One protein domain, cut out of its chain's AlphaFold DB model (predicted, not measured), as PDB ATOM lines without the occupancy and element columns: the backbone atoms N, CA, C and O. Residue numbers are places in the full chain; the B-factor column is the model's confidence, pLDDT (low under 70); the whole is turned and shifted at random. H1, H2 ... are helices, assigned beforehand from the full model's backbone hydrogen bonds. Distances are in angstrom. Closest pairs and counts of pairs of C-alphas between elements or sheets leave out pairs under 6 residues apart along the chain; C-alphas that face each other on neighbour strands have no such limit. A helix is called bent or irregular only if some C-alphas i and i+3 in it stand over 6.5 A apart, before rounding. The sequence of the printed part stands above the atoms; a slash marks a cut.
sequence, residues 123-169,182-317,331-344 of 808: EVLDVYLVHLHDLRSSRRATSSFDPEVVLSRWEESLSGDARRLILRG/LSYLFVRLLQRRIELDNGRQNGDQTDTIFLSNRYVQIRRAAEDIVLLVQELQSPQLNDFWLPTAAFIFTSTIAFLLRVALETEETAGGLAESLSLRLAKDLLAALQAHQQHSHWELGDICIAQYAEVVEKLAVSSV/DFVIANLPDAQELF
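AT A GLANCE: This is residues 123 to 169, 182 to 317 and 331 to 344 of the 808 residues of an uncharacterized protein of Valsa malicola (UniProt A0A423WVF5). The model is a thick slab of helices running to and fro: H4, H5, H7 and H9 make its core, the hairpin of H1 and H2 adjoins it beside H4, and the bent H10 packs on H7 and H9. H3 and H8 lie farthest out, and H7 is nearest to the middle. The 197 printed residues hold eleven named helices, H1 to H11 in chain order, and no named strand: the class is all helix. The whole is compact, with a radius of gyration of the C-alphas of 17.5 A and spans of 49 by 46 by 29 A.

HOW THE PARTS SIT: H1, residues 123 to 134, and H2, residues 147 to 157, form a hairpin in which H1 touches H2 with residues 124 to 128 alone; the closest C-alphas, of Val 124 and Val 150, are 5.9 A apart. H3, residues 160 to 168, touches no helix. H4, residues 182 to 201, and H5, residues 208 to 231, form a hairpin at a shallow tilt of 15 degrees, closest at the C-alphas of Leu 189 and Ala 221, 5.0 A. H6, residues 236 to 239, touches no helix. H7, residues 243 to 263, touches H5 with residues 252 to 259 alone, closest at the C-alphas of Thr 252 and Ala 222, 6.0 A. H8 is residues 267 to 272. H9, residues 274 to 293, touches H7 with residues 274 to 282 alone, closest at the C-alphas of Ser 275 and Leu 256, 5.0 A. H1, H2, H4, H5, H7 and H9 form an up and down bundle, each running against the one before. H10, residues 296 to 314, was assigned as one helix by its hydrogen bonds but is bent, with C-alphas 304 and 307 7.7 A apart; its arms are H10a, residues 296 to 304, irregular with C-alphas 297 and 300 7.4 A apart, and H10b, residues 307 to 314. H10a touches H7, closest at the C-alphas of Cys 301 and Thr 250, 4.8 A; H10b touches H8, closest at the C-alphas of Ala 313 and Ala 271, 5.1 A. H11, residues 340 to 343, is close to H1 but not clearly touching. Every O i to N i+4 pair is within hydrogen-bond range in H2, H4, H8, H9 and H10b, but 7 of 8 in H1, 4 of 5 in H3, 19 of 20 in H5, 14 of 17 in H7 and 3 of 5 in H10a; H6 and H11 are too short for such a pair.

IN THESE COORDINATES: H1 begins at C-alpha 123 (148.225, 162.574, 157.705). From first to last C-alpha, H4 measures 29.6 A, H5 34.5 A, H7 32.3 A and H9 27.7 A. H11 ends at C-alpha 343 (140.141, 155.640, 165.979).

THE WHOLE: The C-alphas farthest apart are those of Gly 160 and Val 317, 53.2 A. Residues 170 to 181 and 318 to 330 are not printed, with C-alpha gaps of 9.3 A and 29.3 A. The link from H1 to H2 is long, with 12 residues. The mean pLDDT of the printed part is 70.1, and 81 residues are under 70, among them 123 to 150 and 331 to 344.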
ATOM      1  N   GLU A 123     146.884 162.025 157.436       49.75
ATOM      2  CA  GLU A 123     148.225 162.574 157.705       49.75
ATOM      3  C   GLU A 123     148.145 163.844 158.574       49.75
ATOM      4  O   GLU A 123     149.010 164.082 159.415       49.75
ATOM      5  N   VAL A 124     147.075 164.639 158.424       55.22
ATOM      6  CA  VAL A 124     146.776 165.762 159.330       55.22
ATOM      7  C   VAL A 124     146.463 165.244 160.739       55.22
ATOM      8  O   VAL A 124     147.002 165.743 161.724       55.22
ATOM      9  N   LEU A 125     145.587 164.243 160.846       55.16
ATOM     10  CA  LEU A 125     145.048 163.769 162.120       55.16
ATOM     11  C   LEU A 125     146.088 163.026 162.981       55.16
ATOM     12  O   LEU A 125     146.097 163.207 164.198       55.16
ATOM     13  N   ASP A 126     147.013 162.283 162.369       51.53
ATOM     14  CA  ASP A 126     148.144 161.644 163.064       51.53
ATOM     15  C   ASP A 126     149.016 162.683 163.805       51.53
ATOM     16  O   ASP A 126     149.251 162.571 165.010       51.53
ATOM     17  N   VAL A 127     149.373 163.790 163.134       58.28
ATOM     18  CA  VAL A 127     150.122 164.915 163.736       58.28
ATOM     19  C   VAL A 127     149.388 165.517 164.941       58.28
ATOM     20  O   VAL A 127     150.011 165.866 165.948       58.28
ATOM     21  N   TYR A 128     148.061 165.635 164.864       58.22
ATOM     22  CA  TYR A 128     147.245 166.218 165.933       58.22
ATOM     23  C   TYR A 128     147.158 165.294 167.155       58.22
ATOM     24  O   TYR A 128     147.163 165.769 168.293       58.22
ATOM     25  N   LEU A 129     147.097 163.979 166.934       56.47
ATOM     26  CA  LEU A 129     146.999 162.986 168.003       56.47
ATOM     27  C   LEU A 129     148.345 162.783 168.712       56.47
ATOM     28  O   LEU A 129     148.372 162.756 169.943       56.47
ATOM     29  N   VAL A 130     149.468 162.803 167.981       57.41
ATOM     30  CA  VAL A 130     150.814 162.874 168.583       57.41
ATOM     31  C   VAL A 130     150.928 164.076 169.532       57.41
ATOM     32  O   VAL A 130     151.349 163.912 170.677       57.41
ATOM     33  N   HIS A 131     150.476 165.268 169.118       56.31
ATOM     34  CA  HIS A 131     150.512 166.467 169.973       56.31
ATOM     35  C   HIS A 131     149.597 166.351 171.209       56.31
ATOM     36  O   HIS A 131     149.954 166.818 172.291       56.31
ATOM     37  N   LEU A 132     148.438 165.690 171.090       57.31
ATOM     38  CA  LEU A 132     147.536 165.420 172.222       57.31
ATOM     39  C   LEU A 132     148.129 164.440 173.252       57.31
ATOM     40  O   LEU A 132     147.839 164.570 174.444       57.31
ATOM     41  N   HIS A 133     148.967 163.494 172.826       53.34
ATOM     42  CA  HIS A 133     149.655 162.559 173.725       53.34
ATOM     43  C   HIS A 133     150.911 163.194 174.356       53.34
ATOM     44  O   HIS A 133     151.157 163.012 175.554       53.34
ATOM     45  N   ASP A 134     151.649 164.024 173.613       52.31
ATOM     46  CA  ASP A 134     152.788 164.788 174.146       52.31
ATOM     47  C   ASP A 134     152.357 165.832 175.193       52.31
ATOM     48  O   ASP A 134     153.051 166.015 176.193       52.31
ATOM     49  N   LEU A 135     151.170 166.441 175.053       49.50
ATOM     50  CA  LEU A 135     150.587 167.349 176.058       49.50
ATOM     51  C   LEU A 135     150.392 166.710 177.451       49.50
ATOM     52  O   LEU A 135     150.279 167.443 178.437       49.50
ATOM     53  N   ARG A 136     150.368 165.371 177.546       49.31
ATOM     54  CA  ARG A 136     150.278 164.601 178.805       49.31
ATOM     55  C   ARG A 136     151.657 164.193 179.350       49.31
ATOM     56  O   ARG A 136     151.757 163.755 180.494       49.31
ATOM     57  N   SER A 137     152.720 164.330 178.556       44.72
ATOM     58  CA  SER A 137     154.063 163.821 178.857       44.72
ATOM     59  C   SER A 137     155.004 164.922 179.352       44.72
ATOM     60  O   SER A 137     155.213 165.936 178.694       44.72
ATOM     61  N   SER A 138     155.712 164.706 180.468       40.44
ATOM     62  CA  SER A 138     156.723 165.660 180.983       40.44
ATOM     63  C   SER A 138     158.007 165.759 180.129       40.44
ATOM     64  O   SER A 138     159.018 166.298 180.584       40.44
ATOM     65  N   ARG A 139     157.996 165.233 178.899       42.41
ATOM     66  CA  ARG A 139     159.082 165.296 177.914       42.41
ATOM     67  C   ARG A 139     158.604 166.098 176.707       42.41
ATOM     68  O   ARG A 139     157.964 165.552 175.825       42.41
ATOM     69  N   ARG A 140     158.949 167.385 176.655       43.03
ATOM     70  CA  ARG A 140     158.682 168.232 175.482       43.03
ATOM     71  C   ARG A 140     159.499 167.741 174.283       43.03
ATOM     72  O   ARG A 140     160.712 167.962 174.265       43.03
ATOM     73  N   ALA A 141     158.864 167.139 173.280       38.91
ATOM     74  CA  ALA A 141     159.486 167.008 171.970       38.91
ATOM     75  C   ALA A 141     159.505 168.380 171.282       38.91
ATOM     76  O   ALA A 141     158.487 169.061 171.174       38.91
ATOM     77  N   THR A 142     160.665 168.807 170.784       43.53
ATOM     78  CA  THR A 142     160.762 170.004 169.935       43.53
ATOM     79  C   THR A 142     160.390 169.653 168.495       43.53
ATOM     80  O   THR A 142     161.245 169.667 167.608       43.53
ATOM     81  N   SER A 143     159.118 169.307 168.272       42.06
ATOM     82  CA  SER A 143     158.544 169.256 166.925       42.06
ATOM     83  C   SER A 143     158.554 170.662 166.323       42.06
ATOM     84  O   SER A 143     158.150 171.625 166.973       42.06
ATOM     85  N   SER A 144     159.043 170.801 165.090       45.31
ATOM     86  CA  SER A 144     159.166 172.093 164.401       45.31
ATOM     87  C   SER A 144     157.987 172.400 163.469       45.31
ATOM     88  O   SER A 144     158.153 173.168 162.522       45.31
ATOM     89  N   PHE A 145     156.835 171.757 163.676       53.72
ATOM     90  CA  PHE A 145     155.682 171.833 162.779       53.72
ATOM     91  C   PHE A 145     154.397 172.163 163.537       53.72
ATOM     92  O   PHE A 145     154.106 171.588 164.581       53.72
ATOM     93  N   ASP A 146     153.653 173.117 162.982       59.75
ATOM     94  CA  ASP A 146     152.432 173.685 163.546       59.75
ATOM     95  C   ASP A 146     151.195 172.964 162.970       59.75
ATOM     96  O   ASP A 146     151.033 172.969 161.744       59.75
ATOM     97  N   PRO A 147     150.323 172.368 163.809       60.12
ATOM     98  CA  PRO A 147     149.078 171.736 163.377       60.12
ATOM     99  C   PRO A 147     148.225 172.601 162.432       60.12
ATOM    100  O   PRO A 147     147.777 172.098 161.399       60.12
ATOM    101  N   GLU A 148     148.063 173.905 162.706       65.00
ATOM    102  CA  GLU A 148     147.193 174.788 161.903       65.00
ATOM    103  C   GLU A 148     147.704 174.929 160.456       65.00
ATOM    104  O   GLU A 148     146.910 175.032 159.518       65.00
ATOM    105  N   VAL A 149     149.020 174.823 160.236       68.88
ATOM    106  CA  VAL A 149     149.635 174.830 158.897       68.88
ATOM    107  C   VAL A 149     149.365 173.529 158.131       68.88
ATOM    108  O   VAL A 149     149.281 173.553 156.900       68.88
ATOM    109  N   VAL A 150     149.215 172.396 158.826       67.38
ATOM    110  CA  VAL A 150     149.009 171.080 158.196       67.38
ATOM    111  C   VAL A 150     147.582 170.958 157.654       67.38
ATOM    112  O   VAL A 150     147.421 170.653 156.471       67.38
ATOM    113  N   LEU A 151     146.555 171.292 158.450       73.69
ATOM    114  CA  LEU A 151     145.172 171.309 157.952       73.69
ATOM    115  C   LEU A 151     144.958 172.404 156.898       73.69
ATOM    116  O   LEU A 151     144.320 172.143 155.882       73.69
ATOM    117  N   SER A 152     145.541 173.597 157.072       77.12
ATOM    118  CA  SER A 152     145.406 174.677 156.079       77.12
ATOM    119  C   SER A 152     145.992 174.283 154.719       77.12
ATOM    120  O   SER A 152     145.350 174.483 153.689       77.12
ATOM    121  N   ARG A 153     147.174 173.649 154.693       73.12
ATOM    122  CA  ARG A 153     147.777 173.127 153.450       73.12
ATOM    123  C   ARG A 153     146.931 172.016 152.828       73.12
ATOM    124  O   ARG A 153     146.817 171.948 151.603       73.12
ATOM    125  N   TRP A 154     146.344 171.153 153.658       70.75
ATOM    126  CA  TRP A 154     145.411 170.133 153.197       70.75
ATOM    127  C   TRP A 154     144.191 170.771 152.521       70.75
ATOM    128  O   TRP A 154     143.916 170.458 151.364       70.75
ATOM    129  N   GLU A 155     143.537 171.739 153.172       76.75
ATOM    130  CA  GLU A 155     142.427 172.504 152.597       76.75
ATOM    131  C   GLU A 155     142.829 173.226 151.302       76.75
ATOM    132  O   GLU A 155     142.054 173.254 150.349       76.75
ATOM    133  N   GLU A 156     144.028 173.809 151.216       76.44
ATOM    134  CA  GLU A 156     144.549 174.452 150.000       76.44
ATOM    135  C   GLU A 156     144.726 173.477 148.826       76.44
ATOM    136  O   GLU A 156     144.430 173.859 147.695       76.44
ATOM    137  N   SER A 157     145.103 172.218 149.078       67.81
ATOM    138  CA  SER A 157     145.262 171.196 148.028       67.81
ATOM    139  C   SER A 157     143.955 170.823 147.308       67.81
ATOM    140  O   SER A 157     143.980 170.331 146.180       67.81
ATOM    141  N   LEU A 158     142.801 171.076 147.936       63.97
ATOM    142  CA  LEU A 158     141.495 170.664 147.424       63.97
ATOM    143  C   LEU A 158     141.045 171.545 146.246       63.97
ATOM    144  O   LEU A 158     140.922 172.767 146.370       63.97
ATOM    145  N   SER A 159     140.681 170.924 145.126       64.56
ATOM    146  CA  SER A 159     140.126 171.595 143.941       64.56
ATOM    147  C   SER A 159     138.720 171.095 143.584       64.56
ATOM    148  O   SER A 159     138.201 170.164 144.198       64.56
ATOM    149  N   GLY A 160     138.095 171.713 142.574       73.38
ATOM    150  CA  GLY A 160     136.825 171.248 142.003       73.38
ATOM    151  C   GLY A 160     135.690 171.134 143.024       73.38
ATOM    152  O   GLY A 160     135.561 171.967 143.926       73.38
ATOM    153  N   ASP A 161     134.866 170.101 142.867       61.28
ATOM    154  CA  ASP A 161     133.719 169.831 143.737       61.28
ATOM    155  C   ASP A 161     134.123 169.197 145.076       61.28
ATOM    156  O   ASP A 161     133.482 169.478 146.086       61.28
ATOM    157  N   ALA A 162     135.267 168.501 145.145       58.72
ATOM    158  CA  ALA A 162     135.859 168.039 146.406       58.72
ATOM    159  C   ALA A 162     136.050 169.198 147.404       58.72
ATOM    160  O   ALA A 162     135.656 169.099 148.565       58.72
ATOM    161  N   ARG A 163     136.560 170.353 146.943       74.94
ATOM    162  CA  ARG A 163     136.682 171.558 147.786       74.94
ATOM    163  C   ARG A 163     135.322 172.091 148.261       74.94
ATOM    164  O   ARG A 163     135.234 172.641 149.357       74.94
ATOM    165  N   ARG A 164     134.271 171.978 147.442       75.69
ATOM    166  CA  ARG A 164     132.924 172.486 147.767       75.69
ATOM    167  C   ARG A 164     132.258 171.605 148.822       75.69
ATOM    168  O   ARG A 164     131.838 172.133 149.848       75.69
ATOM    169  N   LEU A 165     132.287 170.292 148.611       75.50
ATOM    170  CA  LEU A 165     131.849 169.262 149.551       75.50
ATOM    171  C   LEU A 165     132.549 169.434 150.907       75.50
ATOM    172  O   LEU A 165     131.885 169.674 151.914       75.50
ATOM    173  N   ILE A 166     133.888 169.418 150.929       74.00
ATOM    174  CA  ILE A 166     134.661 169.518 152.175       74.00
ATOM    175  C   ILE A 166     134.403 170.836 152.907       74.00
ATOM    176  O   ILE A 166     134.033 170.807 154.077       74.00
ATOM    177  N   LEU A 167     134.561 171.997 152.255       80.94
ATOM    178  CA  LEU A 167     134.501 173.281 152.965       80.94
ATOM    179  C   LEU A 167     133.065 173.739 153.254       80.94
ATOM    180  O   LEU A 167     132.805 174.282 154.328       80.94
ATOM    181  N   ARG A 168     132.128 173.526 152.322       80.94
ATOM    182  CA  ARG A 168     130.763 174.085 152.377       80.94
ATOM    183  C   ARG A 168     129.670 173.066 152.698       80.94
ATOM    184  O   ARG A 168     128.544 173.494 152.909       80.94
ATOM    185  N   GLY A 169     129.969 171.765 152.715       77.62
ATOM    186  CA  GLY A 169     128.958 170.725 152.927       77.62
ATOM    187  C   GLY A 169     127.945 170.612 151.783       77.62
ATOM    188  O   GLY A 169     126.814 170.205 152.018       77.62
ATOM    189  N   LEU A 182     131.794 164.721 157.858       81.56
ATOM    190  CA  LEU A 182     131.789 164.577 159.324       81.56
ATOM    191  C   LEU A 182     133.214 164.504 159.890       81.56
ATOM    192  O   LEU A 182     133.547 165.235 160.823       81.56
ATOM    193  N   SER A 183     134.080 163.672 159.304       74.44
ATOM    194  CA  SER A 183     135.458 163.512 159.781       74.44
ATOM    195  C   SER A 183     136.292 164.788 159.637       74.44
ATOM    196  O   SER A 183     137.040 165.123 160.554       74.44
ATOM    197  N   TYR A 184     136.126 165.560 158.558       78.56
ATOM    198  CA  TYR A 184     136.761 166.882 158.425       78.56
ATOM    199  C   TYR A 184     136.336 167.857 159.536       78.56
ATOM    200  O   TYR A 184     137.178 168.548 160.120       78.56
ATOM    201  N   LEU A 185     135.046 167.890 159.883       84.75
ATOM    202  CA  LEU A 185     134.562 168.723 160.987       84.75
ATOM    203  C   LEU A 185     135.123 168.266 162.342       84.75
ATOM    204  O   LEU A 185     135.498 169.109 163.157       84.75
ATOM    205  N   PHE A 186     135.273 166.956 162.556       81.94
ATOM    206  CA  PHE A 186     135.899 166.417 163.764       81.94
ATOM    207  C   PHE A 186     137.381 166.815 163.894       81.94
ATOM    208  O   PHE A 186     137.797 167.244 164.970       81.94
ATOM    209  N   VAL A 187     138.164 166.795 162.803       74.25
ATOM    210  CA  VAL A 187     139.556 167.301 162.814       74.25
ATOM    211  C   VAL A 187     139.605 168.793 163.175       74.25
ATOM    212  O   VAL A 187     140.438 169.204 163.985       74.25
ATOM    213  N   ARG A 188     138.670 169.611 162.666       81.81
ATOM    214  CA  ARG A 188     138.557 171.033 163.055       81.81
ATOM    215  C   ARG A 188     138.191 171.227 164.530       81.81
ATOM    216  O   ARG A 188     138.712 172.150 165.157       81.81
ATOM    217  N   LEU A 189     137.351 170.365 165.106       81.75
ATOM    218  CA  LEU A 189     137.034 170.394 166.538       81.75
ATOM    219  C   LEU A 189     138.254 170.022 167.399       81.75
ATOM    220  O   LEU A 189     138.559 170.722 168.368       81.75
ATOM    221  N   LEU A 190     139.011 168.993 167.001       73.44
ATOM    222  CA  LEU A 190     140.283 168.635 167.639       73.44
ATOM    223  C   LEU A 190     141.318 169.771 167.544       73.44
ATOM    224  O   LEU A 190     142.021 170.020 168.523       73.44
ATOM    225  N   GLN A 191     141.362 170.523 166.434       77.31
ATOM    226  CA  GLN A 191     142.242 171.691 166.307       77.31
ATOM    227  C   GLN A 191     141.985 172.729 167.400       77.31
ATOM    228  O   GLN A 191     142.885 173.093 168.159       77.31
ATOM    229  N   ARG A 192     140.736 173.200 167.498       79.19
ATOM    230  CA  ARG A 192     140.390 174.306 168.400       79.19
ATOM    231  C   ARG A 192     140.517 173.892 169.873       79.19
ATOM    232  O   ARG A 192     140.791 174.743 170.717       79.19
ATOM    233  N   ARG A 193     140.437 172.588 170.177       74.50
ATOM    234  CA  ARG A 193     140.832 172.019 171.478       74.50
ATOM    235  C   ARG A 193     142.335 172.175 171.750       74.50
ATOM    236  O   ARG A 193     142.696 172.731 172.785       74.50
ATOM    237  N   ILE A 194     143.202 171.716 170.840       70.56
ATOM    238  CA  ILE A 194     144.670 171.808 170.993       70.56
ATOM    239  C   ILE A 194     145.104 173.272 171.185       70.56
ATOM    240  O   ILE A 194     145.930 173.570 172.047       70.56
ATOM    241  N   GLU A 195     144.495 174.208 170.455       70.94
ATOM    242  CA  GLU A 195     144.729 175.651 170.611       70.94
ATOM    243  C   GLU A 195     144.362 176.197 172.000       70.94
ATOM    244  O   GLU A 195     145.051 177.084 172.514       70.94
ATOM    245  N   LEU A 196     143.290 175.700 172.625       70.44
ATOM    246  CA  LEU A 196     142.903 176.090 173.985       70.44
ATOM    247  C   LEU A 196     143.883 175.529 175.022       70.44
ATOM    248  O   LEU A 196     144.372 176.279 175.871       70.44
ATOM    249  N   ASP A 197     144.199 174.236 174.937       65.31
ATOM    250  CA  ASP A 197     145.042 173.562 175.929       65.31
ATOM    251  C   ASP A 197     146.519 174.020 175.838       65.31
ATOM    252  O   ASP A 197     147.139 174.276 176.873       65.31
ATOM    253  N   ASN A 198     147.049 174.297 174.634       65.44
ATOM    254  CA  ASN A 198     148.350 174.967 174.453       65.44
ATOM    255  C   ASN A 198     148.384 176.366 175.109       65.44
ATOM    256  O   ASN A 198     149.385 176.750 175.717       65.44
ATOM    257  N   GLY A 199     147.291 177.138 175.017       60.81
ATOM    258  CA  GLY A 199     147.195 178.472 175.628       60.81
ATOM    259  C   GLY A 199     147.277 178.442 177.155       60.81
ATOM    260  O   GLY A 199     147.943 179.278 177.765       60.81
ATOM    261  N   ARG A 200     146.659 177.428 177.774       61.19
ATOM    262  CA  ARG A 200     146.692 177.212 179.228       61.19
ATOM    263  C   ARG A 200     148.104 176.910 179.748       61.19
ATOM    264  O   ARG A 200     148.428 177.321 180.858       61.19
ATOM    265  N   GLN A 201     148.952 176.242 178.958       55.12
ATOM    266  CA  GLN A 201     150.322 175.892 179.367       55.12
ATOM    267  C   GLN A 201     151.345 177.034 179.225       55.12
ATOM    268  O   GLN A 201     152.337 177.046 179.954       55.12
ATOM    269  N   ASN A 202     151.123 177.999 178.324       52.56
ATOM    270  CA  ASN A 202     152.080 179.087 178.065       52.56
ATOM    271  C   ASN A 202     151.993 180.273 179.044       52.56
ATOM    272  O   ASN A 202     152.846 181.158 178.999       52.56
ATOM    273  N   GLY A 203     151.016 180.282 179.957       52.88
ATOM    274  CA  GLY A 203     150.902 181.308 181.000       52.88
ATOM    275  C   GLY A 203     150.098 182.555 180.616       52.88
ATOM    276  O   GLY A 203     150.183 183.550 181.333       52.88
ATOM    277  N   ASP A 204     149.274 182.499 179.559       50.12
ATOM    278  CA  ASP A 204     148.350 183.565 179.114       50.12
ATOM    279  C   ASP A 204     147.170 183.811 180.101       50.12
ATOM    280  O   ASP A 204     146.019 183.989 179.705       50.12
ATOM    281  N   GLN A 205     147.417 183.821 181.418       49.78
ATOM    282  CA  GLN A 205     146.383 184.021 182.448       49.78
ATOM    283  C   GLN A 205     145.835 185.461 182.522       49.78
ATOM    284  O   GLN A 205     144.879 185.709 183.254       49.78
ATOM    285  N   THR A 206     146.420 186.417 181.793       49.34
ATOM    286  CA  THR A 206     146.109 187.854 181.920       49.34
ATOM    287  C   THR A 206     145.062 188.413 180.952       49.34
ATOM    288  O   THR A 206     144.604 189.525 181.194       49.34
ATOM    289  N   ASP A 207     144.644 187.685 179.906       55.38
ATOM    290  CA  ASP A 207     143.655 188.178 178.928       55.38
ATOM    291  C   ASP A 207     142.406 187.283 178.819       55.38
ATOM    292  O   ASP A 207     142.287 186.400 177.960       55.38
ATOM    293  N   THR A 208     141.391 187.596 179.630       60.38
ATOM    294  CA  THR A 208     140.054 186.971 179.596       60.38
ATOM    295  C   THR A 208     139.416 187.003 178.198       60.38
ATOM    296  O   THR A 208     138.677 186.094 177.818       60.38
ATOM    297  N   ILE A 209     139.728 188.032 177.400       62.44
ATOM    298  CA  ILE A 209     139.212 188.220 176.035       62.44
ATOM    299  C   ILE A 209     139.758 187.144 175.081       62.44
ATOM    300  O   ILE A 209     138.998 186.600 174.277       62.44
ATOM    301  N   PHE A 210     141.044 186.788 175.173       63.66
ATOM    302  CA  PHE A 210     141.631 185.754 174.313       63.66
ATOM    303  C   PHE A 210     141.109 184.354 174.656       63.66
ATOM    304  O   PHE A 210     140.836 183.576 173.742       63.66
ATOM    305  N   LEU A 211     140.898 184.043 175.941       67.88
ATOM    306  CA  LEU A 211     140.288 182.774 176.362       67.88
ATOM    307  C   LEU A 211     138.822 182.665 175.912       67.88
ATOM    308  O   LEU A 211     138.442 181.660 175.312       67.88
ATOM    309  N   SER A 212     138.026 183.724 176.107       68.94
ATOM    310  CA  SER A 212     136.636 183.795 175.631       68.94
ATOM    311  C   SER A 212     136.534 183.553 174.118       68.94
ATOM    312  O   SER A 212     135.751 182.716 173.665       68.94
ATOM    313  N   ASN A 213     137.412 184.183 173.327       74.81
ATOM    314  CA  ASN A 213     137.482 183.951 171.883       74.81
ATOM    315  C   ASN A 213     137.809 182.488 171.519       74.81
ATOM    316  O   ASN A 213     137.190 181.958 170.594       74.81
ATOM    317  N   ARG A 214     138.716 181.799 172.234       74.50
ATOM    318  CA  ARG A 214     139.017 180.372 171.970       74.50
ATOM    319  C   ARG A 214     137.807 179.472 172.262       74.50
ATOM    320  O   ARG A 214     137.471 178.634 171.427       74.50
ATOM    321  N   TYR A 215     137.087 179.699 173.367       78.12
ATOM    322  CA  TYR A 215     135.840 178.971 173.654       78.12
ATOM    323  C   TYR A 215     134.767 179.180 172.571       78.12
ATOM    324  O   TYR A 215     134.069 178.230 172.218       78.12
ATOM    325  N   VAL A 216     134.651 180.386 171.998       81.25
ATOM    326  CA  VAL A 216     133.726 180.665 170.881       81.25
ATOM    327  C   VAL A 216     134.099 179.880 169.616       81.25
ATOM    328  O   VAL A 216     133.203 179.363 168.949       81.25
ATOM    329  N   GLN A 217     135.388 179.735 169.286       80.06
ATOM    330  CA  GLN A 217     135.800 178.963 168.102       80.06
ATOM    331  C   GLN A 217     135.609 177.448 168.286       80.06
ATOM    332  O   GLN A 217     135.171 176.786 167.348       80.06
ATOM    333  N   ILE A 218     135.850 176.898 169.486       80.44
ATOM    334  CA  ILE A 218     135.506 175.495 169.802       80.44
ATOM    335  C   ILE A 218     133.996 175.274 169.672       80.44
ATOM    336  O   ILE A 218     133.565 174.325 169.020       80.44
ATOM    337  N   ARG A 219     133.189 176.170 170.259       85.31
ATOM    338  CA  ARG A 219     131.720 176.080 170.242       85.31
ATOM    339  C   ARG A 219     131.182 176.027 168.809       85.31
ATOM    340  O   ARG A 219     130.340 175.183 168.534       85.31
ATOM    341  N   ARG A 220     131.744 176.830 167.896       86.75
ATOM    342  CA  ARG A 220     131.429 176.808 166.454       86.75
ATOM    343  C   ARG A 220     131.863 175.526 165.740       86.75
ATOM    344  O   ARG A 220     131.120 175.013 164.918       86.75
ATOM    345  N   ALA A 221     133.045 174.991 166.049       86.00
ATOM    346  CA  ALA A 221     133.500 173.732 165.451       86.00
ATOM    347  C   ALA A 221     132.643 172.528 165.892       86.00
ATOM    348  O   ALA A 221     132.463 171.590 165.121       86.00
ATOM    349  N   ALA A 222     132.082 172.568 167.106       88.50
ATOM    350  CA  ALA A 222     131.080 171.606 167.562       88.50
ATOM    351  C   ALA A 222     129.696 171.868 166.932       88.50
ATOM    352  O   ALA A 222     129.047 170.928 166.488       88.50
ATOM    353  N   GLU A 223     129.267 173.130 166.839       93.25
ATOM    354  CA  GLU A 223     128.028 173.568 166.172       93.25
ATOM    355  C   GLU A 223     127.967 173.106 164.704       93.25
ATOM    356  O   GLU A 223     126.947 172.557 164.296       93.25
ATOM    357  N   ASP A 224     129.074 173.194 163.953       92.62
ATOM    358  CA  ASP A 224     129.195 172.638 162.594       92.62
ATOM    359  C   ASP A 224     128.833 171.129 162.540       92.62
ATOM    360  O   ASP A 224     128.225 170.674 161.568       92.62
ATOM    361  N   ILE A 225     129.193 170.344 163.569       92.00
ATOM    362  CA  ILE A 225     128.877 168.903 163.667       92.00
ATOM    363  C   ILE A 225     127.405 168.688 164.040       92.00
ATOM    364  O   ILE A 225     126.755 167.828 163.448       92.00
ATOM    365  N   VAL A 226     126.863 169.465 164.987       94.44
ATOM    366  CA  VAL A 226     125.441 169.376 165.374       94.44
ATOM    367  C   VAL A 226     124.537 169.669 164.178       94.44
ATOM    368  O   VAL A 226     123.619 168.896 163.906       94.44
ATOM    369  N   LEU A 227     124.841 170.731 163.425       93.44
ATOM    370  CA  LEU A 227     124.112 171.103 162.214       93.44
ATOM    371  C   LEU A 227     124.192 170.007 161.147       93.44
ATOM    372  O   LEU A 227     123.157 169.617 160.615       93.44
ATOM    373  N   LEU A 228     125.378 169.434 160.894       92.00
ATOM    374  CA  LEU A 228     125.507 168.319 159.950       92.00
ATOM    375  C   LEU A 228     124.600 167.144 160.342       92.00
ATOM    376  O   LEU A 228     123.855 166.661 159.497       92.00
ATOM    377  N   VAL A 229     124.624 166.705 161.606       92.62
ATOM    378  CA  VAL A 229     123.806 165.570 162.080       92.62
ATOM    379  C   VAL A 229     122.304 165.875 161.999       92.62
ATOM    380  O   VAL A 229     121.522 164.975 161.699       92.62
ATOM    381  N   GLN A 230     121.890 167.127 162.205       93.56
ATOM    382  CA  GLN A 230     120.501 167.565 162.007       93.56
ATOM    383  C   GLN A 230     120.077 167.601 160.531       93.56
ATOM    384  O   GLN A 230     118.910 167.355 160.228       93.56
ATOM    385  N   GLU A 231     121.003 167.898 159.619       90.94
ATOM    386  CA  GLU A 231     120.751 167.969 158.176       90.94
ATOM    387  C   GLU A 231     120.814 166.600 157.470       90.94
ATOM    388  O   GLU A 231     120.309 166.484 156.348       90.94
ATOM    389  N   LEU A 232     121.372 165.560 158.114       89.12
ATOM    390  CA  LEU A 232     121.447 164.201 157.558       89.12
ATOM    391  C   LEU A 232     120.060 163.642 157.206       89.12
ATOM    392  O   LEU A 232     119.158 163.560 158.037       89.12
ATOM    393  N   GLN A 233     119.915 163.175 155.967       86.25
ATOM    394  CA  GLN A 233     118.702 162.526 155.463       86.25
ATOM    395  C   GLN A 233     118.893 161.008 155.355       86.25
ATOM    396  O   GLN A 233     120.011 160.527 155.190       86.25
ATOM    397  N   SER A 234     117.808 160.226 155.358       78.50
ATOM    398  CA  SER A 234     117.873 158.751 155.325       78.50
ATOM    399  C   SER A 234     118.762 158.124 154.226       78.50
ATOM    400  O   SER A 234     119.320 157.063 154.493       78.50
ATOM    401  N   PRO A 235     118.969 158.714 153.023       75.19
ATOM    402  CA  PRO A 235     119.976 158.222 152.076       75.19
ATOM    403  C   PRO A 235     121.418 158.359 152.587       75.19
ATOM    404  O   PRO A 235     122.216 157.447 152.395       75.19
ATOM    405  N   GLN A 236     121.727 159.463 153.266       78.94
ATOM    406  CA  GLN A 236     123.055 159.846 153.758       78.94
ATOM    407  C   GLN A 236     123.456 159.074 155.023       78.94
ATOM    408  O   GLN A 236     124.637 158.824 155.236       78.94
ATOM    409  N   LEU A 237     122.487 158.616 155.829       76.81
ATOM    410  CA  LEU A 237     122.750 157.748 156.989       76.81
ATOM    411  C   LEU A 237     123.473 156.436 156.603       76.81
ATOM    412  O   LEU A 237     124.186 155.868 157.427       76.81
ATOM    413  N   ASN A 238     123.355 155.995 155.342       66.19
ATOM    414  CA  ASN A 238     124.051 154.815 154.805       66.19
ATOM    415  C   ASN A 238     125.541 155.063 154.488       66.19
ATOM    416  O   ASN A 238     126.262 154.106 154.217       66.19
ATOM    417  N   ASP A 239     126.024 156.312 154.520       61.28
ATOM    418  CA  ASP A 239     127.457 156.615 154.365       61.28
ATOM    419  C   ASP A 239     128.271 156.154 155.595       61.28
ATOM    420  O   ASP A 239     129.492 156.001 155.513       61.28
ATOM    421  N   PHE A 240     127.606 155.937 156.737       68.38
ATOM    422  CA  PHE A 240     128.216 155.688 158.042       68.38
ATOM    423  C   PHE A 240     128.060 154.219 158.460       68.38
ATOM    424  O   PHE A 240     127.092 153.839 159.113       68.38
ATOM    425  N   TRP A 241     129.034 153.391 158.080       51.72
ATOM    426  CA  TRP A 241     129.024 151.933 158.288       51.72
ATOM    427  C   TRP A 241     130.065 151.431 159.309       51.72
ATOM    428  O   TRP A 241     130.083 150.248 159.639       51.72
ATOM    429  N   LEU A 242     130.929 152.317 159.823       53.03
ATOM    430  CA  LEU A 242     131.941 152.003 160.838       53.03
ATOM    431  C   LEU A 242     131.455 152.416 162.242       53.03
ATOM    432  O   LEU A 242     131.249 153.614 162.460       53.03
ATOM    433  N   PRO A 243     131.357 151.491 163.222       53.28
ATOM    434  CA  PRO A 243     130.935 151.813 164.592       53.28
ATOM    435  C   PRO A 243     131.773 152.909 165.269       53.28
ATOM    436  O   PRO A 243     131.256 153.674 166.079       53.28
ATOM    437  N   THR A 244     133.051 153.038 164.901       54.41
ATOM    438  CA  THR A 244     133.993 154.029 165.449       54.41
ATOM    439  C   THR A 244     133.519 155.480 165.287       54.41
ATOM    440  O   THR A 244     133.877 156.339 166.091       54.41
ATOM    441  N   ALA A 245     132.661 155.774 164.303       63.34
ATOM    442  CA  ALA A 245     132.087 157.109 164.133       63.34
ATOM    443  C   ALA A 245     131.191 157.546 165.317       63.34
ATOM    444  O   ALA A 245     131.056 158.746 165.554       63.34
ATOM    445  N   ALA A 246     130.673 156.616 166.133       67.75
ATOM    446  CA  ALA A 246     129.932 156.929 167.361       67.75
ATOM    447  C   ALA A 246     130.746 157.783 168.359       67.75
ATOM    448  O   ALA A 246     130.203 158.670 169.027       67.75
ATOM    449  N   PHE A 247     132.071 157.579 168.428       69.75
ATOM    450  CA  PHE A 247     132.955 158.324 169.334       69.75
ATOM    451  C   PHE A 247     133.070 159.816 168.978       69.75
ATOM    452  O   PHE A 247     133.371 160.627 169.860       69.75
ATOM    453  N   ILE A 248     132.775 160.208 167.731       78.56
ATOM    454  CA  ILE A 248     132.725 161.619 167.307       78.56
ATOM    455  C   ILE A 248     131.612 162.351 168.067       78.56
ATOM    456  O   ILE A 248     131.827 163.458 168.572       78.56
ATOM    457  N   PHE A 249     130.441 161.726 168.218       86.25
ATOM    458  CA  PHE A 249     129.298 162.321 168.915       86.25
ATOM    459  C   PHE A 249     129.542 162.409 170.426       86.25
ATOM    460  O   PHE A 249     129.402 163.491 171.001       86.25
ATOM    461  N   THR A 250     130.017 161.322 171.048       77.50
ATOM    462  CA  THR A 250     130.441 161.290 172.464       77.50
ATOM    463  C   THR A 250     131.465 162.385 172.770       77.50
ATOM    464  O   THR A 250     131.282 163.160 173.711       77.50
ATOM    465  N   SER A 251     132.491 162.533 171.926       77.62
ATOM    466  CA  SER A 251     133.494 163.596 172.066       77.62
ATOM    467  C   SER A 251     132.875 164.993 171.944       77.62
ATOM    468  O   SER A 251     133.163 165.874 172.752       77.62
ATOM    469  N   THR A 252     131.992 165.199 170.961       85.06
ATOM    470  CA  THR A 252     131.351 166.499 170.700       85.06
ATOM    471  C   THR A 252     130.489 166.957 171.881       85.06
ATOM    472  O   THR A 252     130.604 168.110 172.303       85.06
ATOM    473  N   ILE A 253     129.697 166.061 172.487       82.25
ATOM    474  CA  ILE A 253     128.930 166.389 173.701       82.25
ATOM    475  C   ILE A 253     129.855 166.666 174.888       82.25
ATOM    476  O   ILE A 253     129.639 167.645 175.604       82.25
ATOM    477  N   ALA A 254     130.907 165.864 175.084       76.62
ATOM    478  CA  ALA A 254     131.864 166.080 176.166       76.62
ATOM    479  C   ALA A 254     132.529 167.470 176.091       76.62
ATOM    480  O   ALA A 254     132.654 168.149 177.114       76.62
ATOM    481  N   PHE A 255     132.884 167.944 174.889       79.44
ATOM    482  CA  PHE A 255     133.383 169.310 174.694       79.44
ATOM    483  C   PHE A 255     132.317 170.375 174.963       79.44
ATOM    484  O   PHE A 255     132.608 171.353 175.647       79.44
ATOM    485  N   LEU A 256     131.087 170.202 174.469       83.62
ATOM    486  CA  LEU A 256     130.002 171.166 174.685       83.62
ATOM    487  C   LEU A 256     129.647 171.308 176.174       83.62
ATOM    488  O   LEU A 256     129.533 172.430 176.667       83.62
ATOM    489  N   LEU A 257     129.556 170.197 176.910       79.88
ATOM    490  CA  LEU A 257     129.352 170.201 178.362       79.88
ATOM    491  C   LEU A 257     130.515 170.866 179.102       79.88
ATOM    492  O   LEU A 257     130.284 171.720 179.957       79.88
ATOM    493  N   ARG A 258     131.762 170.543 178.736       76.19
ATOM    494  CA  ARG A 258     132.947 171.174 179.333       76.19
ATOM    495  C   ARG A 258     132.965 172.685 179.099       76.19
ATOM    496  O   ARG A 258     133.175 173.432 180.045       76.19
ATOM    497  N   VAL A 259     132.682 173.148 177.879       78.19
ATOM    498  CA  VAL A 259     132.605 174.585 177.566       78.19
ATOM    499  C   VAL A 259     131.437 175.258 178.295       78.19
ATOM    500  O   VAL A 259     131.567 176.418 178.660       78.19
ATOM    501  N   ALA A 260     130.311 174.573 178.529       79.38
ATOM    502  CA  ALA A 260     129.215 175.117 179.337       79.38
ATOM    503  C   ALA A 260     129.664 175.365 180.792       79.38
ATOM    504  O   ALA A 260     129.492 176.460 181.319       79.38
ATOM    505  N   LEU A 261     130.296 174.364 181.410       74.94
ATOM    506  CA  LEU A 261     130.765 174.415 182.799       74.94
ATOM    507  C   LEU A 261     131.968 175.357 182.998       74.94
ATOM    508  O   LEU A 261     132.092 175.967 184.053       74.94
ATOM    509  N   GLU A 262     132.838 175.503 181.995       72.19
ATOM    510  CA  GLU A 262     134.002 176.405 182.037       72.19
ATOM    511  C   GLU A 262     133.668 177.872 181.670       72.19
ATOM    512  O   GLU A 262     134.551 178.723 181.809       72.19
ATOM    513  N   THR A 263     132.442 178.203 181.217       71.69
ATOM    514  CA  THR A 263     132.033 179.602 180.934       71.69
ATOM    515  C   THR A 263     130.866 180.150 181.760       71.69
ATOM    516  O   THR A 263     130.651 181.358 181.717       71.69
ATOM    517  N   GLU A 264     130.108 179.327 182.492       76.75
ATOM    518  CA  GLU A 264     128.872 179.755 183.170       76.75
ATOM    519  C   GLU A 264     128.943 179.558 184.695       76.75
ATOM    520  O   GLU A 264     128.739 178.462 185.212       76.75
ATOM    521  N   GLU A 265     129.174 180.638 185.448       65.31
ATOM    522  CA  GLU A 265     129.345 180.602 186.917       65.31
ATOM    523  C   GLU A 265     128.044 180.350 187.714       65.31
ATOM    524  O   GLU A 265     128.068 180.262 188.941       65.31
ATOM    525  N   THR A 266     126.881 180.261 187.054       69.44
ATOM    526  CA  THR A 266     125.579 180.098 187.726       69.44
ATOM    527  C   THR A 266     124.721 179.025 187.065       69.44
ATOM    528  O   THR A 266     124.694 178.903 185.843       69.44
ATOM    529  N   ALA A 267     123.935 178.296 187.865       63.88
ATOM    530  CA  ALA A 267     123.011 177.274 187.364       63.88
ATOM    531  C   ALA A 267     121.959 177.824 186.374       63.88
ATOM    532  O   ALA A 267     121.502 177.093 185.499       63.88
ATOM    533  N   GLY A 268     121.602 179.112 186.479       63.03
ATOM    534  CA  GLY A 268     120.740 179.794 185.506       63.03
ATOM    535  C   GLY A 268     121.435 180.006 184.158       63.03
ATOM    536  O   GLY A 268     120.924 179.552 183.136       63.03
ATOM    537  N   GLY A 269     122.629 180.613 184.162       71.25
ATOM    538  CA  GLY A 269     123.432 180.801 182.945       71.25
ATOM    539  C   GLY A 269     123.762 179.474 182.258       71.25
ATOM    540  O   GLY A 269     123.562 179.330 181.054       71.25
ATOM    541  N   LEU A 270     124.126 178.450 183.038       74.25
ATOM    542  CA  LEU A 270     124.391 177.101 182.540       74.25
ATOM    543  C   LEU A 270     123.176 176.500 181.814       74.25
ATOM    544  O   LEU A 270     123.327 175.976 180.707       74.25
ATOM    545  N   ALA A 271     121.978 176.617 182.399       71.31
ATOM    546  CA  ALA A 271     120.733 176.102 181.827       71.31
ATOM    547  C   ALA A 271     120.321 176.816 180.523       71.31
ATOM    548  O   ALA A 271     119.790 176.169 179.613       71.31
ATOM    549  N   GLU A 272     120.588 178.124 180.416       75.00
ATOM    550  CA  GLU A 272     120.316 178.939 179.222       75.00
ATOM    551  C   GLU A 272     121.424 178.855 178.151       75.00
ATOM    552  O   GLU A 272     121.180 179.193 176.983       75.00
ATOM    553  N   SER A 273     122.620 178.384 178.523       84.88
ATOM    554  CA  SER A 273     123.839 178.427 177.709       84.88
ATOM    555  C   SER A 273     123.697 177.784 176.326       84.88
ATOM    556  O   SER A 273     123.073 176.735 176.137       84.88
ATOM    557  N   LEU A 274     124.339 178.401 175.327       86.62
ATOM    558  CA  LEU A 274     124.335 177.889 173.954       86.62
ATOM    559  C   LEU A 274     125.001 176.506 173.856       86.62
ATOM    560  O   LEU A 274     124.535 175.669 173.094       86.62
ATOM    561  N   SER A 275     126.043 176.231 174.647       86.56
ATOM    562  CA  SER A 275     126.727 174.932 174.618       86.56
ATOM    563  C   SER A 275     125.842 173.793 175.139       86.56
ATOM    564  O   SER A 275     125.772 172.742 174.506       86.56
ATOM    565  N   LEU A 276     125.118 173.999 176.250       86.94
ATOM    566  CA  LEU A 276     124.171 172.999 176.761       86.94
ATOM    567  C   LEU A 276     122.975 172.820 175.811       86.94
ATOM    568  O   LEU A 276     122.418 171.728 175.723       86.94
ATOM    569  N   ARG A 277     122.590 173.875 175.082       90.75
ATOM    570  CA  ARG A 277     121.575 173.807 174.023       90.75
ATOM    571  C   ARG A 277     122.038 172.919 172.869       90.75
ATOM    572  O   ARG A 277     121.406 171.901 172.633       90.75
ATOM    573  N   LEU A 278     123.208 173.198 172.290       92.25
ATOM    574  CA  LEU A 278     123.811 172.382 171.227       92.25
ATOM    575  C   LEU A 278     123.981 170.903 171.632       92.25
ATOM    576  O   LEU A 278     123.793 170.013 170.806       92.25
ATOM    577  N   ALA A 279     124.273 170.617 172.907       90.75
ATOM    578  CA  ALA A 279     124.333 169.244 173.420       90.75
ATOM    579  C   ALA A 279     122.956 168.541 173.429       90.75
ATOM    580  O   ALA A 279     122.866 167.369 173.064       90.75
ATOM    581  N   LYS A 280     121.875 169.250 173.797       92.31
ATOM    582  CA  LYS A 280     120.486 168.753 173.674       92.31
ATOM    583  C   LYS A 280     120.093 168.569 172.212       92.31
ATOM    584  O   LYS A 280     119.504 167.554 171.863       92.31
ATOM    585  N   ASP A 281     120.443 169.539 171.376       95.00
ATOM    586  CA  ASP A 281     120.093 169.597 169.958       95.00
ATOM    587  C   ASP A 281     120.745 168.446 169.163       95.00
ATOM    588  O   ASP A 281     120.121 167.902 168.248       95.00
ATOM    589  N   LEU A 282     121.953 168.014 169.558       94.25
ATOM    590  CA  LEU A 282     122.620 166.810 169.042       94.25
ATOM    591  C   LEU A 282     121.969 165.515 169.550       94.25
ATOM    592  O   LEU A 282     121.690 164.626 168.748       94.25
ATOM    593  N   LEU A 283     121.677 165.400 170.853       93.31
ATOM    594  CA  LEU A 283     120.983 164.225 171.404       93.31
ATOM    595  C   LEU A 283     119.607 164.020 170.764       93.31
ATOM    596  O   LEU A 283     119.269 162.898 170.397       93.31
ATOM    597  N   ALA A 284     118.845 165.098 170.579       94.19
ATOM    598  CA  ALA A 284     117.545 165.067 169.921       94.19
ATOM    599  C   ALA A 284     117.653 164.626 168.452       94.19
ATOM    600  O   ALA A 284     116.811 163.860 167.989       94.19
ATOM    601  N   ALA A 285     118.699 165.049 167.731       94.00
ATOM    602  CA  ALA A 285     118.952 164.606 166.359       94.00
ATOM    603  C   ALA A 285     119.304 163.108 166.290       94.00
ATOM    604  O   ALA A 285     118.721 162.375 165.493       94.00
ATOM    605  N   LEU A 286     120.195 162.626 167.166       91.69
ATOM    606  CA  LEU A 286     120.553 161.205 167.244       91.69
ATOM    607  C   LEU A 286     119.340 160.336 167.616       91.69
ATOM    608  O   LEU A 286     119.071 159.344 166.944       91.69
ATOM    609  N   GLN A 287     118.557 160.742 168.620       92.31
ATOM    610  CA  GLN A 287     117.312 160.064 169.002       92.31
ATOM    611  C   GLN A 287     116.275 160.079 167.871       92.31
ATOM    612  O   GLN A 287     115.587 159.082 167.659       92.31
ATOM    613  N   ALA A 288     116.170 161.170 167.104       92.00
ATOM    614  CA  ALA A 288     115.285 161.231 165.946       92.00
ATOM    615  C   ALA A 288     115.724 160.267 164.830       92.00
ATOM    616  O   ALA A 288     114.865 159.606 164.247       92.00
ATOM    617  N   HIS A 289     117.024 160.126 164.555       89.25
ATOM    618  CA  HIS A 289     117.529 159.162 163.563       89.25
ATOM    619  C   HIS A 289     117.386 157.708 164.029       89.25
ATOM    620  O   HIS A 289     116.983 156.850 163.241       89.25
ATOM    621  N   GLN A 290     117.613 157.438 165.318       83.50
ATOM    622  CA  GLN A 290     117.349 156.140 165.944       83.50
ATOM    623  C   GLN A 290     115.861 155.754 165.806       83.50
ATOM    624  O   GLN A 290     115.543 154.661 165.341       83.50
ATOM    625  N   GLN A 291     114.938 156.670 166.128       86.31
ATOM    626  CA  GLN A 291     113.489 156.413 166.111       86.31
ATOM    627  C   GLN A 291     112.871 156.345 164.706       86.31
ATOM    628  O   GLN A 291     111.962 155.545 164.490       86.31
ATOM    629  N   HIS A 292     113.320 157.172 163.754       83.19
ATOM    630  CA  HIS A 292     112.719 157.240 162.412       83.19
ATOM    631  C   HIS A 292     113.441 156.397 161.352       83.19
ATOM    632  O   HIS A 292     112.846 156.104 160.318       83.19
ATOM    633  N   SER A 293     114.720 156.054 161.557       77.56
ATOM    634  CA  SER A 293     115.552 155.346 160.566       77.56
ATOM    635  C   SER A 293     116.332 154.148 161.132       77.56
ATOM    636  O   SER A 293     117.104 153.555 160.387       77.56
ATOM    637  N   HIS A 294     116.136 153.769 162.405       75.62
ATOM    638  CA  HIS A 294     116.871 152.680 163.075       75.62
ATOM    639  C   HIS A 294     118.405 152.832 163.000       75.62
ATOM    640  O   HIS A 294     119.137 151.865 162.810       75.62
ATOM    641  N   TRP A 295     118.901 154.069 163.116       80.44
ATOM    642  CA  TRP A 295     120.329 154.371 163.005       80.44
ATOM    643  C   TRP A 295     121.028 154.326 164.374       80.44
ATOM    644  O   TRP A 295     121.119 155.329 165.077       80.44
ATOM    645  N   GLU A 296     121.521 153.141 164.734       74.81
ATOM    646  CA  GLU A 296     122.070 152.795 166.062       74.81
ATOM    647  C   GLU A 296     123.447 153.432 166.376       74.81
ATOM    648  O   GLU A 296     123.984 153.291 167.476       74.81
ATOM    649  N   LEU A 297     124.044 154.169 165.431       74.81
ATOM    650  CA  LEU A 297     125.371 154.788 165.585       74.81
ATOM    651  C   LEU A 297     125.413 155.874 166.683       74.81
ATOM    652  O   LEU A 297     126.483 156.225 167.179       74.81
ATOM    653  N   GLY A 298     124.254 156.415 167.072       79.00
ATOM    654  CA  GLY A 298     124.131 157.378 168.167       79.00
ATOM    655  C   GLY A 298     124.080 156.753 169.566       79.00
ATOM    656  O   GLY A 298     124.256 157.472 170.550       79.00
ATOM    657  N   ASP A 299     123.848 155.445 169.686       80.31
ATOM    658  CA  ASP A 299     123.302 154.840 170.908       80.31
ATOM    659  C   ASP A 299     124.249 154.917 172.112       80.31
ATOM    660  O   ASP A 299     123.812 155.221 173.223       80.31
ATOM    661  N   ILE A 300     125.558 154.749 171.891       74.50
ATOM    662  CA  ILE A 300     126.593 154.928 172.927       74.50
ATOM    663  C   ILE A 300     126.557 156.361 173.482       74.50
ATOM    664  O   ILE A 300     126.609 156.568 174.695       74.50
ATOM    665  N   CYS A 301     126.421 157.354 172.602       81.38
ATOM    666  CA  CYS A 301     126.391 158.768 172.963       81.38
ATOM    667  C   CYS A 301     125.092 159.138 173.702       81.38
ATOM    668  O   CYS A 301     125.131 159.838 174.718       81.38
ATOM    669  N   ILE A 302     123.950 158.603 173.252       84.50
ATOM    670  CA  ILE A 302     122.653 158.769 173.922       84.50
ATOM    671  C   ILE A 302     122.708 158.170 175.336       84.50
ATOM    672  O   ILE A 302     122.375 158.859 176.303       84.50
ATOM    673  N   ALA A 303     123.174 156.924 175.471       78.38
ATOM    674  CA  ALA A 303     123.255 156.220 176.751       78.38
ATOM    675  C   ALA A 303     124.208 156.893 177.756       78.38
ATOM    676  O   ALA A 303     123.934 156.888 178.954       78.38
ATOM    677  N   GLN A 304     125.305 157.496 177.284       77.56
ATOM    678  CA  GLN A 304     126.279 158.184 178.139       77.56
ATOM    679  C   GLN A 304     125.805 159.559 178.635       77.56
ATOM    680  O   GLN A 304     126.120 159.928 179.768       77.56
ATOM    681  N   TYR A 305     125.079 160.332 177.814       82.88
ATOM    682  CA  TYR A 305     124.866 161.762 178.089       82.88
ATOM    683  C   TYR A 305     123.415 162.221 178.249       82.88
ATOM    684  O   TYR A 305     123.223 163.314 178.784       82.88
ATOM    685  N   ALA A 306     122.399 161.443 177.856       86.31
ATOM    686  CA  ALA A 306     121.004 161.897 177.926       86.31
ATOM    687  C   ALA A 306     120.587 162.324 179.349       86.31
ATOM    688  O   ALA A 306     120.169 163.463 179.555       86.31
ATOM    689  N   GLU A 307     120.800 161.458 180.344       81.62
ATOM    690  CA  GLU A 307     120.462 161.745 181.748       81.62
ATOM    691  C   GLU A 307     121.309 162.896 182.334       81.62
ATOM    692  O   GLU A 307     120.840 163.671 183.168       81.62
ATOM    693  N   VAL A 308     122.562 163.047 181.883       79.25
ATOM    694  CA  VAL A 308     123.477 164.111 182.336       79.25
ATOM    695  C   VAL A 308     123.011 165.477 181.824       79.25
ATOM    696  O   VAL A 308     122.899 166.429 182.598       79.25
ATOM    697  N   VAL A 309     122.698 165.569 180.529       84.56
ATOM    698  CA  VAL A 309     122.211 166.793 179.877       84.56
ATOM    699  C   VAL A 309     120.822 167.185 180.398       84.56
ATOM    700  O   VAL A 309     120.556 168.376 180.583       84.56
ATOM    701  N   GLU A 310     119.954 166.212 180.691       83.06
ATOM    702  CA  GLU A 310     118.650 166.453 181.318       83.06
ATOM    703  C   GLU A 310     118.798 167.005 182.744       83.06
ATOM    704  O   GLU A 310     118.245 168.064 183.052       83.06
ATOM    705  N   LYS A 311     119.610 166.369 183.603       79.44
ATOM    706  CA  LYS A 311     119.862 166.852 184.975       79.44
ATOM    707  C   LYS A 311     120.381 168.291 184.988       79.44
ATOM    708  O   LYS A 311     119.827 169.120 185.708       79.44
ATOM    709  N   LEU A 312     121.369 168.610 184.147       77.44
ATOM    710  CA  LEU A 312     121.935 169.962 184.030       77.44
ATOM    711  C   LEU A 312     120.932 171.006 183.497       77.44
ATOM    712  O   LEU A 312     121.100 172.196 183.748       77.44
ATOM    713  N   ALA A 313     119.870 170.589 182.800       71.31
ATOM    714  CA  ALA A 313     118.771 171.473 182.410       71.31
ATOM    715  C   ALA A 313     117.774 171.735 183.557       71.31
ATOM    716  O   ALA A 313     117.236 172.838 183.682       71.31
ATOM    717  N   VAL A 314     117.521 170.719 184.388       67.31
ATOM    718  CA  VAL A 314     116.486 170.719 185.439       67.31
ATOM    719  C   VAL A 314     116.976 171.329 186.766       67.31
ATOM    720  O   VAL A 314     116.158 171.763 187.578       67.31
ATOM    721  N   SER A 315     118.292 171.484 186.970       57.47
ATOM    722  CA  SER A 315     118.898 172.153 188.144       57.47
ATOM    723  C   SER A 315     118.486 173.623 188.376       57.47
ATOM    724  O   SER A 315     118.924 174.239 189.343       57.47
ATOM    725  N   SER A 316     117.626 174.191 187.531       49.81
ATOM    726  CA  SER A 316     117.078 175.547 187.640       49.81
ATOM    727  C   SER A 316     115.931 175.706 188.663       49.81
ATOM    728  O   SER A 316     115.549 176.838 188.955       49.81
ATOM    729  N   VAL A 317     115.371 174.615 189.216       44.62
ATOM    730  CA  VAL A 317     114.057 174.652 189.911       44.62
ATOM    731  C   VAL A 317     114.099 174.484 191.445       44.62
ATOM    732  O   VAL A 317     113.163 174.918 192.118       44.62
ATOM    733  N   ASP A 331     139.715 164.071 183.814       35.31
ATOM    734  CA  ASP A 331     139.981 162.650 183.548       35.31
ATOM    735  C   ASP A 331     138.942 162.030 182.598       35.31
ATOM    736  O   ASP A 331     139.291 161.357 181.622       35.31
ATOM    737  N   PHE A 332     137.650 162.304 182.824       36.19
ATOM    738  CA  PHE A 332     136.548 161.611 182.135       36.19
ATOM    739  C   PHE A 332     136.535 161.763 180.602       36.19
ATOM    740  O   PHE A 332     136.024 160.888 179.902       36.19
ATOM    741  N   VAL A 333     137.103 162.854 180.074       43.72
ATOM    742  CA  VAL A 333     137.078 163.209 178.638       43.72
ATOM    743  C   VAL A 333     138.338 162.735 177.888       43.72
ATOM    744  O   VAL A 333     138.430 162.892 176.673       43.72
ATOM    745  N   ILE A 334     139.336 162.168 178.582       38.81
ATOM    746  CA  ILE A 334     140.594 161.695 177.958       38.81
ATOM    747  C   ILE A 334     141.071 160.328 178.486       38.81
ATOM    748  O   ILE A 334     142.153 159.866 178.119       38.81
ATOM    749  N   ALA A 335     140.280 159.669 179.335       38.00
ATOM    750  CA  ALA A 335     140.406 158.241 179.634       38.00
ATOM    751  C   ALA A 335     139.661 157.350 178.617       38.00
ATOM    752  O   ALA A 335     140.007 156.186 178.473       38.00
ATOM    753  N   ASN A 336     138.661 157.902 177.911       39.41
ATOM    754  CA  ASN A 336     137.767 157.179 176.991       39.41
ATOM    755  C   ASN A 336     137.787 157.726 175.546       39.41
ATOM    756  O   ASN A 336     136.882 157.441 174.763       39.41
ATOM    757  N   LEU A 337     138.780 158.553 175.198       39.41
ATOM    758  CA  LEU A 337     139.100 158.826 173.796       39.41
ATOM    759  C   LEU A 337     139.980 157.666 173.313       39.41
ATOM    760  O   LEU A 337     141.036 157.483 173.923       39.41
ATOM    761  N   PRO A 338     139.578 156.905 172.279       41.16
ATOM    762  CA  PRO A 338     140.431 155.857 171.735       41.16
ATOM    763  C   PRO A 338     141.717 156.467 171.160       41.16
ATOM    764  O   PRO A 338     141.709 157.615 170.701       41.16
ATOM    765  N   ASP A 339     142.817 155.716 171.184       38.25
ATOM    766  CA  ASP A 339     144.102 156.150 170.619       38.25
ATOM    767  C   ASP A 339     143.961 156.431 169.101       38.25
ATOM    768  O   ASP A 339     142.999 156.009 168.452       38.25
ATOM    769  N   ALA A 340     144.941 157.090 168.476       35.72
ATOM    770  CA  ALA A 340     145.017 157.188 167.014       35.72
ATOM    771  C   ALA A 340     144.919 155.807 166.346       35.72
ATOM    772  O   ALA A 340     144.292 155.653 165.300       35.72
ATOM    773  N   GLN A 341     145.479 154.798 167.015       39.19
ATOM    774  CA  GLN A 341     145.504 153.392 166.616       39.19
ATOM    775  C   GLN A 341     144.220 152.619 166.981       39.19
ATOM    776  O   GLN A 341     144.173 151.410 166.792       39.19
ATOM    777  N   GLU A 342     143.178 153.291 167.478       39.28
ATOM    778  CA  GLU A 342     141.854 152.714 167.771       39.28
ATOM    779  C   GLU A 342     140.734 153.499 167.067       39.28
ATOM    780  O   GLU A 342     139.784 152.909 166.551       39.28
ATOM    781  N   LEU A 343     140.888 154.824 166.941       37.34
ATOM    782  CA  LEU A 343     140.141 155.640 165.979       37.34
ATOM    783  C   LEU A 343     140.433 155.193 164.531       37.34
ATOM    784  O   LEU A 343     139.533 155.222 163.693       37.34
ATOM    785  N   PHE A 344     141.665 154.741 164.249       41.69
ATOM    786  CA  PHE A 344     142.100 154.208 162.951       41.69
ATOM    787  C   PHE A 344     142.964 152.937 163.149       41.69
ATOM    788  O   PHE A 344     144.192 153.028 163.207       41.69
TER     789      PHE A 344